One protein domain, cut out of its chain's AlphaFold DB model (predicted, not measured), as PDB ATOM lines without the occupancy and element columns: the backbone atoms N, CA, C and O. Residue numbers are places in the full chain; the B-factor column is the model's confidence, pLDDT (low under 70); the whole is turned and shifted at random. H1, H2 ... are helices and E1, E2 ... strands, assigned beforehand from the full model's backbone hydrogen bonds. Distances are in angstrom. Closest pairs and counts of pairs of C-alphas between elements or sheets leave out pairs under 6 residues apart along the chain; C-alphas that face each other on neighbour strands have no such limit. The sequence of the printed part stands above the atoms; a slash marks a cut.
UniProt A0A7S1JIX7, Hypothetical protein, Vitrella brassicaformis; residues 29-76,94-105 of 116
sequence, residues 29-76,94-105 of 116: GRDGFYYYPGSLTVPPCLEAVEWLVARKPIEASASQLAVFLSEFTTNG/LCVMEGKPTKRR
ATOM      1  N   GLY A  29     482.950 491.790 265.231       69.50
ATOM      2  CA  GLY A  29     481.791 492.543 264.747       69.50
ATOM      3  C   GLY A  29     481.908 493.042 263.299       69.50
ATOM      4  O   GLY A  29     480.917 493.512 262.741       69.50
ATOM      5  N   ARG A  30     483.092 492.941 262.673       73.44
ATOM      6  CA  ARG A  30     483.316 493.316 261.262       73.44
ATOM      7  C   ARG A  30     482.529 492.454 260.283       73.44
ATOM      8  O   ARG A  30     482.074 492.972 259.270       73.44
ATOM      9  N   ASP A  31     482.350 491.178 260.604       79.44
ATOM     10  CA  ASP A  31     481.657 490.223 259.737       79.44
ATOM     11  C   ASP A  31     480.128 490.280 259.887       79.44
ATOM     12  O   ASP A  31     479.411 489.576 259.180       79.44
ATOM     13  N   GLY A  32     479.619 491.141 260.775       79.69
ATOM     14  CA  GLY A  32     478.194 491.345 261.015       79.69
ATOM     15  C   GLY A  32     477.601 490.431 262.092       79.69
ATOM     16  O   GLY A  32     478.280 489.591 262.690       79.69
ATOM     17  N   PHE A  33     476.307 490.624 262.344       81.81
ATOM     18  CA  PHE A  33     475.559 489.962 263.411       81.81
ATOM     19  C   PHE A  33     474.236 489.403 262.882       81.81
ATOM     20  O   PHE A  33     473.606 490.000 262.012       81.81
ATOM     21  N   TYR A  34     473.785 488.294 263.455       79.94
ATOM     22  CA  TYR A  34     472.386 487.887 263.400       79.94
ATOM     23  C   TYR A  34     471.601 488.653 264.461       79.94
ATOM     24  O   TYR A  34     472.105 488.869 265.565       79.94
ATOM     25  N   TYR A  35     470.372 489.042 264.139       82.19
ATOM     26  CA  TYR A  35     469.490 489.749 265.057       82.19
ATOM     27  C   TYR A  35     468.199 488.964 265.280       82.19
ATOM     28  O   TYR A  35     467.606 488.476 264.317       82.19
ATOM     29  N   TYR A  36     467.747 488.886 266.532       79.19
ATOM     30  CA  TYR A  36     466.394 488.433 266.855       79.19
ATOM     31  C   TYR A  36     465.927 488.950 268.230       79.19
ATOM     32  O   TYR A  36     466.726 489.022 269.167       79.19
ATOM     33  N   PRO A  37     464.639 489.298 268.396       81.38
ATOM     34  CA  PRO A  37     464.052 489.480 269.719       81.38
ATOM     35  C   PRO A  37     463.894 488.119 270.414       81.38
ATOM     36  O   PRO A  37     463.539 487.128 269.777       81.38
ATOM     37  N   GLY A  38     464.151 488.050 271.716       86.38
ATOM     38  CA  GLY A  38     464.063 486.807 272.475       86.38
ATOM     39  C   GLY A  38     464.014 487.013 273.985       86.38
ATOM     40  O   GLY A  38     463.716 488.098 274.486       86.38
ATOM     41  N   SER A  39     464.316 485.942 274.721       88.12
ATOM     42  CA  SER A  39     464.255 485.924 276.181       88.12
ATOM     43  C   SER A  39     465.625 485.924 276.851       88.12
ATOM     44  O   SER A  39     466.643 485.611 276.228       88.12
ATOM     45  N   LEU A  40     465.637 486.172 278.163       92.00
ATOM     46  CA  LEU A  40     466.755 485.785 279.023       92.00
ATOM     47  C   LEU A  40     466.992 484.266 278.932       92.00
ATOM     48  O   LEU A  40     466.048 483.471 278.852       92.00
ATOM     49  N   THR A  41     468.258 483.851 278.947       92.25
ATOM     50  CA  THR A  41     468.670 482.434 278.972       92.25
ATOM     51  C   THR A  41     468.772 481.871 280.389       92.25
ATOM     52  O   THR A  41     468.995 480.675 280.557       92.25
ATOM     53  N   VAL A  42     468.543 482.716 281.393       90.81
ATOM     54  CA  VAL A  42     468.466 482.379 282.815       90.81
ATOM     55  C   VAL A  42     467.080 482.751 283.358       90.81
ATOM     56  O   VAL A  42     466.448 483.670 282.817       90.81
ATOM     57  N   PRO A  43     466.581 482.074 284.410       92.94
ATOM     58  CA  PRO A  43     465.368 482.498 285.103       92.94
ATOM     59  C   PRO A  43     465.446 483.985 285.490       92.94
ATOM     60  O   PRO A  43     466.516 484.438 285.902       92.94
ATOM     61  N   PRO A  44     464.358 484.766 285.352       93.19
ATOM     62  CA  PRO A  44     462.972 484.356 285.079       93.19
ATOM     63  C   PRO A  44     462.593 484.183 283.591       93.19
ATOM     64  O   PRO A  44     461.410 484.128 283.276       93.19
ATOM     65  N   CYS A  45     463.555 484.077 282.666       88.19
ATOM     66  CA  CYS A  45     463.297 483.800 281.241       88.19
ATOM     67  C   CYS A  45     462.405 484.842 280.528       88.19
ATOM     68  O   CYS A  45     461.691 484.496 279.592       88.19
ATOM     69  N   LEU A  46     462.445 486.112 280.948       91.38
ATOM     70  CA  LEU A  46     461.615 487.183 280.378       91.38
ATOM     71  C   LEU A  46     461.953 487.474 278.909       91.38
ATOM     72  O   LEU A  46     463.129 487.623 278.572       91.38
ATOM     73  N   GLU A  47     460.926 487.634 278.071       89.19
ATOM     74  CA  GLU A  47     460.999 488.025 276.650       89.19
ATOM     75  C   GLU A  47     461.222 489.534 276.474       89.19
ATOM     76  O   GLU A  47     460.384 490.268 275.961       89.19
ATOM     77  N   ALA A  48     462.361 490.017 276.967       85.94
ATOM     78  CA  ALA A  48     462.697 491.441 276.984       85.94
ATOM     79  C   ALA A  48     464.064 491.746 276.347       85.94
ATOM     80  O   ALA A  48     464.618 492.825 276.567       85.94
ATOM     81  N   VAL A  49     464.635 490.800 275.591       87.00
ATOM     82  CA  VAL A  49     466.004 490.897 275.065       87.00
ATOM     83  C   VAL A  49     465.998 491.061 273.549       87.00
ATOM     84  O   VAL A  49     465.317 490.340 272.829       87.00
ATOM     85  N   GLU A  50     466.818 491.985 273.055       85.38
ATOM     86  CA  GLU A  50     467.187 492.098 271.643       85.38
ATOM     87  C   GLU A  50     468.569 491.449 271.470       85.38
ATOM     88  O   GLU A  50     469.573 491.996 271.929       85.38
ATOM     89  N   TRP A  51     468.638 490.266 270.855       84.81
ATOM     90  CA  TRP A  51     469.890 489.529 270.685       84.81
ATOM     91  C   TRP A  51     470.641 489.976 269.431       84.81
ATOM     92  O   TRP A  51     470.066 490.093 268.349       84.81
ATOM     93  N   LEU A  52     471.954 490.168 269.581       87.06
ATOM     94  CA  LEU A  52     472.915 490.340 268.494       87.06
ATOM     95  C   LEU A  52     473.968 489.237 268.610       87.06
ATOM     96  O   LEU A  52     474.772 489.243 269.540       87.06
ATOM     97  N   VAL A  53     473.967 488.290 267.674       86.50
ATOM     98  CA  VAL A  53     474.888 487.144 267.681       86.50
ATOM     99  C   VAL A  53     475.928 487.338 266.589       86.50
ATOM    100  O   VAL A  53     475.579 487.410 265.412       86.50
ATOM    101  N   ALA A  54     477.203 487.455 266.962       84.94
ATOM    102  CA  ALA A  54     478.283 487.657 265.998       84.94
ATOM    103  C   ALA A  54     478.364 486.479 265.016       84.94
ATOM    104  O   ALA A  54     478.249 485.321 265.417       84.94
ATOM    105  N   ARG A  55     478.575 486.767 263.724       83.19
ATOM    106  CA  ARG A  55     478.647 485.724 262.685       83.19
ATOM    107  C   ARG A  55     479.878 484.831 262.813       83.19
ATOM    108  O   ARG A  55     479.812 483.667 262.427       83.19
ATOM    109  N   LYS A  56     480.989 485.364 263.329       85.62
ATOM    110  CA  LYS A  56     482.225 484.610 263.558       85.62
ATOM    111  C   LYS A  56     482.530 484.481 265.052       85.62
ATOM    112  O   LYS A  56     482.365 485.464 265.778       85.62
ATOM    113  N   PRO A  57     482.993 483.303 265.507       88.06
ATOM    114  CA  PRO A  57     483.378 483.095 266.894       88.06
ATOM    115  C   PRO A  57     484.687 483.815 267.233       88.06
ATOM    116  O   PRO A  57     485.484 484.164 266.358       88.06
ATOM    117  N   ILE A  58     484.913 484.003 268.531       87.81
ATOM    118  CA  ILE A  58     486.216 484.368 269.087       87.81
ATOM    119  C   ILE A  58     486.925 483.071 269.447       87.81
ATOM    120  O   ILE A  58     486.346 482.215 270.113       87.81
ATOM    121  N   GLU A  59     488.157 482.921 268.978       88.94
ATOM    122  CA  GLU A  59     488.966 481.745 269.272       88.94
ATOM    123  C   GLU A  59     489.651 481.904 270.630       88.94
ATOM    124  O   GLU A  59     490.067 482.999 271.011       88.94
ATOM    125  N   ALA A  60     489.768 480.794 271.353       88.94
ATOM    126  CA  ALA A  60     490.498 480.696 272.606       88.94
ATOM    127  C   ALA A  60     491.448 479.501 272.522       88.94
ATOM    128  O   ALA A  60     491.146 478.503 271.859       88.94
ATOM    129  N   SER A  61     492.599 479.589 273.186       94.19
ATOM    130  CA  SER A  61     493.536 478.471 273.237       94.19
ATOM    131  C   SER A  61     492.942 477.292 274.014       94.19
ATOM    132  O   SER A  61     492.077 477.455 274.879       94.19
ATOM    133  N   ALA A  62     493.466 476.090 273.772       94.62
ATOM    134  CA  ALA A  62     493.065 474.901 274.523       94.62
ATOM    135  C   ALA A  62     493.262 475.068 276.043       94.62
ATOM    136  O   ALA A  62     492.422 474.626 276.823       94.62
ATOM    137  N   SER A  63     494.333 475.749 276.470       91.94
ATOM    138  CA  SER A  63     494.593 476.027 277.887       91.94
ATOM    139  C   SER A  63     493.569 476.984 278.498       91.94
ATOM    140  O   SER A  63     493.124 476.756 279.618       91.94
ATOM    141  N   GLN A  64     493.142 478.015 277.763       90.75
ATOM    142  CA  GLN A  64     492.079 478.918 278.212       90.75
ATOM    143  C   GLN A  64     490.745 478.174 278.334       90.75
ATOM    144  O   GLN A  64     490.064 478.294 279.350       90.75
ATOM    145  N   LEU A  65     490.392 477.363 277.332       91.31
ATOM    146  CA  LEU A  65     489.167 476.560 277.353       91.31
ATOM    147  C   LEU A  65     489.152 475.557 278.512       91.31
ATOM    148  O   LEU A  65     488.103 475.372 279.124       91.31
ATOM    149  N   ALA A  66     490.293 474.951 278.850       90.12
ATOM    150  CA  ALA A  66     490.395 474.029 279.979       90.12
ATOM    151  C   ALA A  66     489.996 474.690 281.311       90.12
ATOM    152  O   ALA A  66     489.259 474.079 282.082       90.12
ATOM    153  N   VAL A  67     490.405 475.945 281.540       89.81
ATOM    154  CA  VAL A  67     490.010 476.722 282.731       89.81
ATOM    155  C   VAL A  67     488.500 476.975 282.746       89.81
ATOM    156  O   VAL A  67     487.844 476.765 283.761       89.81
ATOM    157  N   PHE A  68     487.904 477.370 281.617       88.75
ATOM    158  CA  PHE A  68     486.447 477.546 281.553       88.75
ATOM    159  C   PHE A  68     485.699 476.234 281.821       88.75
ATOM    160  O   PHE A  68     484.709 476.217 282.550       88.75
ATOM    161  N   LEU A  69     486.166 475.123 281.251       89.88
ATOM    162  CA  LEU A  69     485.528 473.824 281.433       89.88
ATOM    163  C   LEU A  69     485.618 473.331 282.881       89.88
ATOM    164  O   LEU A  69     484.643 472.744 283.347       89.88
ATOM    165  N   SER A  70     486.724 473.573 283.593       88.25
ATOM    166  CA  SER A  70     486.848 473.176 285.002       88.25
ATOM    167  C   SER A  70     485.944 473.986 285.931       88.25
ATOM    168  O   SER A  70     485.396 473.423 286.870       88.25
ATOM    169  N   GLU A  71     485.760 475.280 285.661       87.75
ATOM    170  CA  GLU A  71     484.984 476.173 286.536       87.75
ATOM    171  C   GLU A  71     483.473 476.126 286.263       87.75
ATOM    172  O   GLU A  71     482.660 476.194 287.183       87.75
ATOM    173  N   PHE A  72     483.069 476.006 284.996       86.50
ATOM    174  CA  PHE A  72     481.669 476.180 284.586       86.50
ATOM    175  C   PHE A  72     480.941 474.874 284.241       86.50
ATOM    176  O   PHE A  72     479.794 474.905 283.782       86.50
ATOM    177  N   THR A  73     481.580 473.727 284.477       87.88
ATOM    178  CA  THR A  73     480.962 472.407 284.315       87.88
ATOM    179  C   THR A  73     480.655 471.805 285.679       87.88
ATOM    180  O   THR A  73     481.537 471.634 286.513       87.88
ATOM    181  N   THR A  74     479.406 471.406 285.907       85.00
ATOM    182  CA  THR A  74     478.989 470.689 287.120       85.00
ATOM    183  C   THR A  74     478.396 469.345 286.723       85.00
ATOM    184  O   THR A  74     477.507 469.281 285.875       85.00
ATOM    185  N   ASN A  75     478.882 468.249 287.318       85.62
ATOM    186  CA  ASN A  75     478.434 466.881 287.006       85.62
ATOM    187  C   ASN A  75     478.481 466.550 285.498       85.62
ATOM    188  O   ASN A  75     477.564 465.934 284.955       85.62
ATOM    189  N   GLY A  76     479.521 467.022 284.798       83.44
ATOM    190  CA  GLY A  76     479.681 466.827 283.351       83.44
ATOM    191  C   GLY A  76     478.713 467.636 282.477       83.44
ATOM    192  O   GLY A  76     478.674 467.428 281.266       83.44
ATOM    193  N   LEU A  94     464.064 485.317 261.607       46.62
ATOM    194  CA  LEU A  94     465.511 485.533 261.577       46.62
ATOM    195  C   LEU A  94     465.846 486.516 260.445       46.62
ATOM    196  O   LEU A  94     466.296 486.139 259.366       46.62
ATOM    197  N   CYS A  95     465.578 487.801 260.675       44.59
ATOM    198  CA  CYS A  95     466.069 488.853 259.805       44.59
ATOM    199  C   CYS A  95     467.584 488.936 260.011       44.59
ATOM    200  O   CYS A  95     468.079 489.502 260.989       44.59
ATOM    201  N   VAL A  96     468.330 488.308 259.103       46.97
ATOM    202  CA  VAL A  96     469.780 488.459 259.022       46.97
ATOM    203  C   VAL A  96     470.050 489.886 258.559       46.97
ATOM    204  O   VAL A  96     470.021 490.195 257.372       46.97
ATOM    205  N   MET A  97     470.259 490.787 259.513       50.50
ATOM    206  CA  MET A  97     470.641 492.160 259.212       50.50
ATOM    207  C   MET A  97     472.133 492.181 258.865       50.50
ATOM    208  O   MET A  97     472.988 492.275 259.744       50.50
ATOM    209  N   GLU A  98     472.463 492.091 257.577       46.78
ATOM    210  CA  GLU A  98     473.836 492.293 257.111       46.78
ATOM    211  C   GLU A  98     474.241 493.767 257.297       46.78
ATOM    212  O   GLU A  98     473.693 494.668 256.662       46.78
ATOM    213  N   GLY A  99     475.190 494.051 258.198       46.88
ATOM    214  CA  GLY A  99     475.789 495.384 258.311       46.88
ATOM    215  C   GLY A  99     476.244 495.812 259.709       46.88
ATOM    216  O   GLY A  99     476.069 495.112 260.704       46.88
ATOM    217  N   LYS A 100     476.864 497.001 259.764       41.94
ATOM    218  CA  LYS A 100     477.443 497.605 260.978       41.94
ATOM    219  C   LYS A 100     476.378 497.781 262.077       41.94
ATOM    220  O   LYS A 100     475.280 498.253 261.757       41.94
ATOM    221  N   PRO A 101     476.698 497.493 263.356       40.84
ATOM    222  CA  PRO A 101     475.756 497.647 264.460       40.84
ATOM    223  C   PRO A 101     475.320 499.112 264.571       40.84
ATOM    224  O   PRO A 101     476.089 499.992 264.951       40.84
ATOM    225  N   THR A 102     474.076 499.406 264.196       44.84
ATOM    226  CA  THR A 102     473.467 500.711 264.477       44.84
ATOM    227  C   THR A 102     473.017 500.776 265.924       44.84
ATOM    228  O   THR A 102     472.548 499.788 266.477       44.84
ATOM    229  N   LYS A 103     473.065 501.982 266.505       46.00
ATOM    230  CA  LYS A 103     472.401 502.301 267.778       46.00
ATOM    231  C   LYS A 103     470.984 501.711 267.787       46.00
ATOM    232  O   LYS A 103     470.303 501.793 266.767       46.00
ATOM    233  N   ARG A 104     470.523 501.198 268.934       49.16
ATOM    234  CA  ARG A 104     469.208 500.548 269.158       49.16
ATOM    235  C   ARG A 104     468.038 501.180 268.382       49.16
ATOM    236  O   ARG A 104     467.230 500.487 267.777       49.16
ATOM    237  N   ARG A 105     467.996 502.516 268.320       49.41
ATOM    238  CA  ARG A 105     466.987 503.290 267.573       49.41
ATOM    239  C   ARG A 105     466.976 502.995 266.061       49.41
ATOM    240  O   ARG A 105     465.908 502.899 265.474       49.41
TER     241      ARG A 105
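AT A GLANCE: This is residues 29 to 76 and 94 to 105 of the 116 residues of the protein "Hypothetical protein" of Vitrella brassicaformis (UniProt A0A7S1JIX7). With little regular structure, the model is a two-stranded hairpin, E1 and E2, from which residues 58 to 76, including helix H1, stick out as a free arm. The unnamed stretch 94 to 105 lies on the far side of the hairpin from H1. The printed part has 60 residues, with named elements in the order E1, E2, H1 holding only 23 of them; the class is mixed. It is only just loose, close to extended, with a radius of gyration of the C-alphas of 15.5 A and spans of 40 by 32 by 18 A.

HOW THE PARTS SIT: E1, residues 33 to 38, and E2, residues 49 to 54, form an antiparallel hairpin at 158 degrees, with N 34 and O 53 within hydrogen-bond range at 2.8 A. H1, residues 62 to 72, is apart from E1; its O i to N i+4 pairs are all within hydrogen-bond range.

IN THESE COORDINATES: E1 begins at C-alpha 33 (475.559, 489.962, 263.411) and is 15.0 A long; E2 is 15.6 A. H1, 15.3 A, ends at C-alpha 72 (481.669, 476.180, 284.586).

THE WHOLE: Residues 77 to 93 are not printed, a gap of 32.0 A between C-alphas 76 and 94. Both links are short. Residues 29 and 94 to 105 have pLDDT under 70.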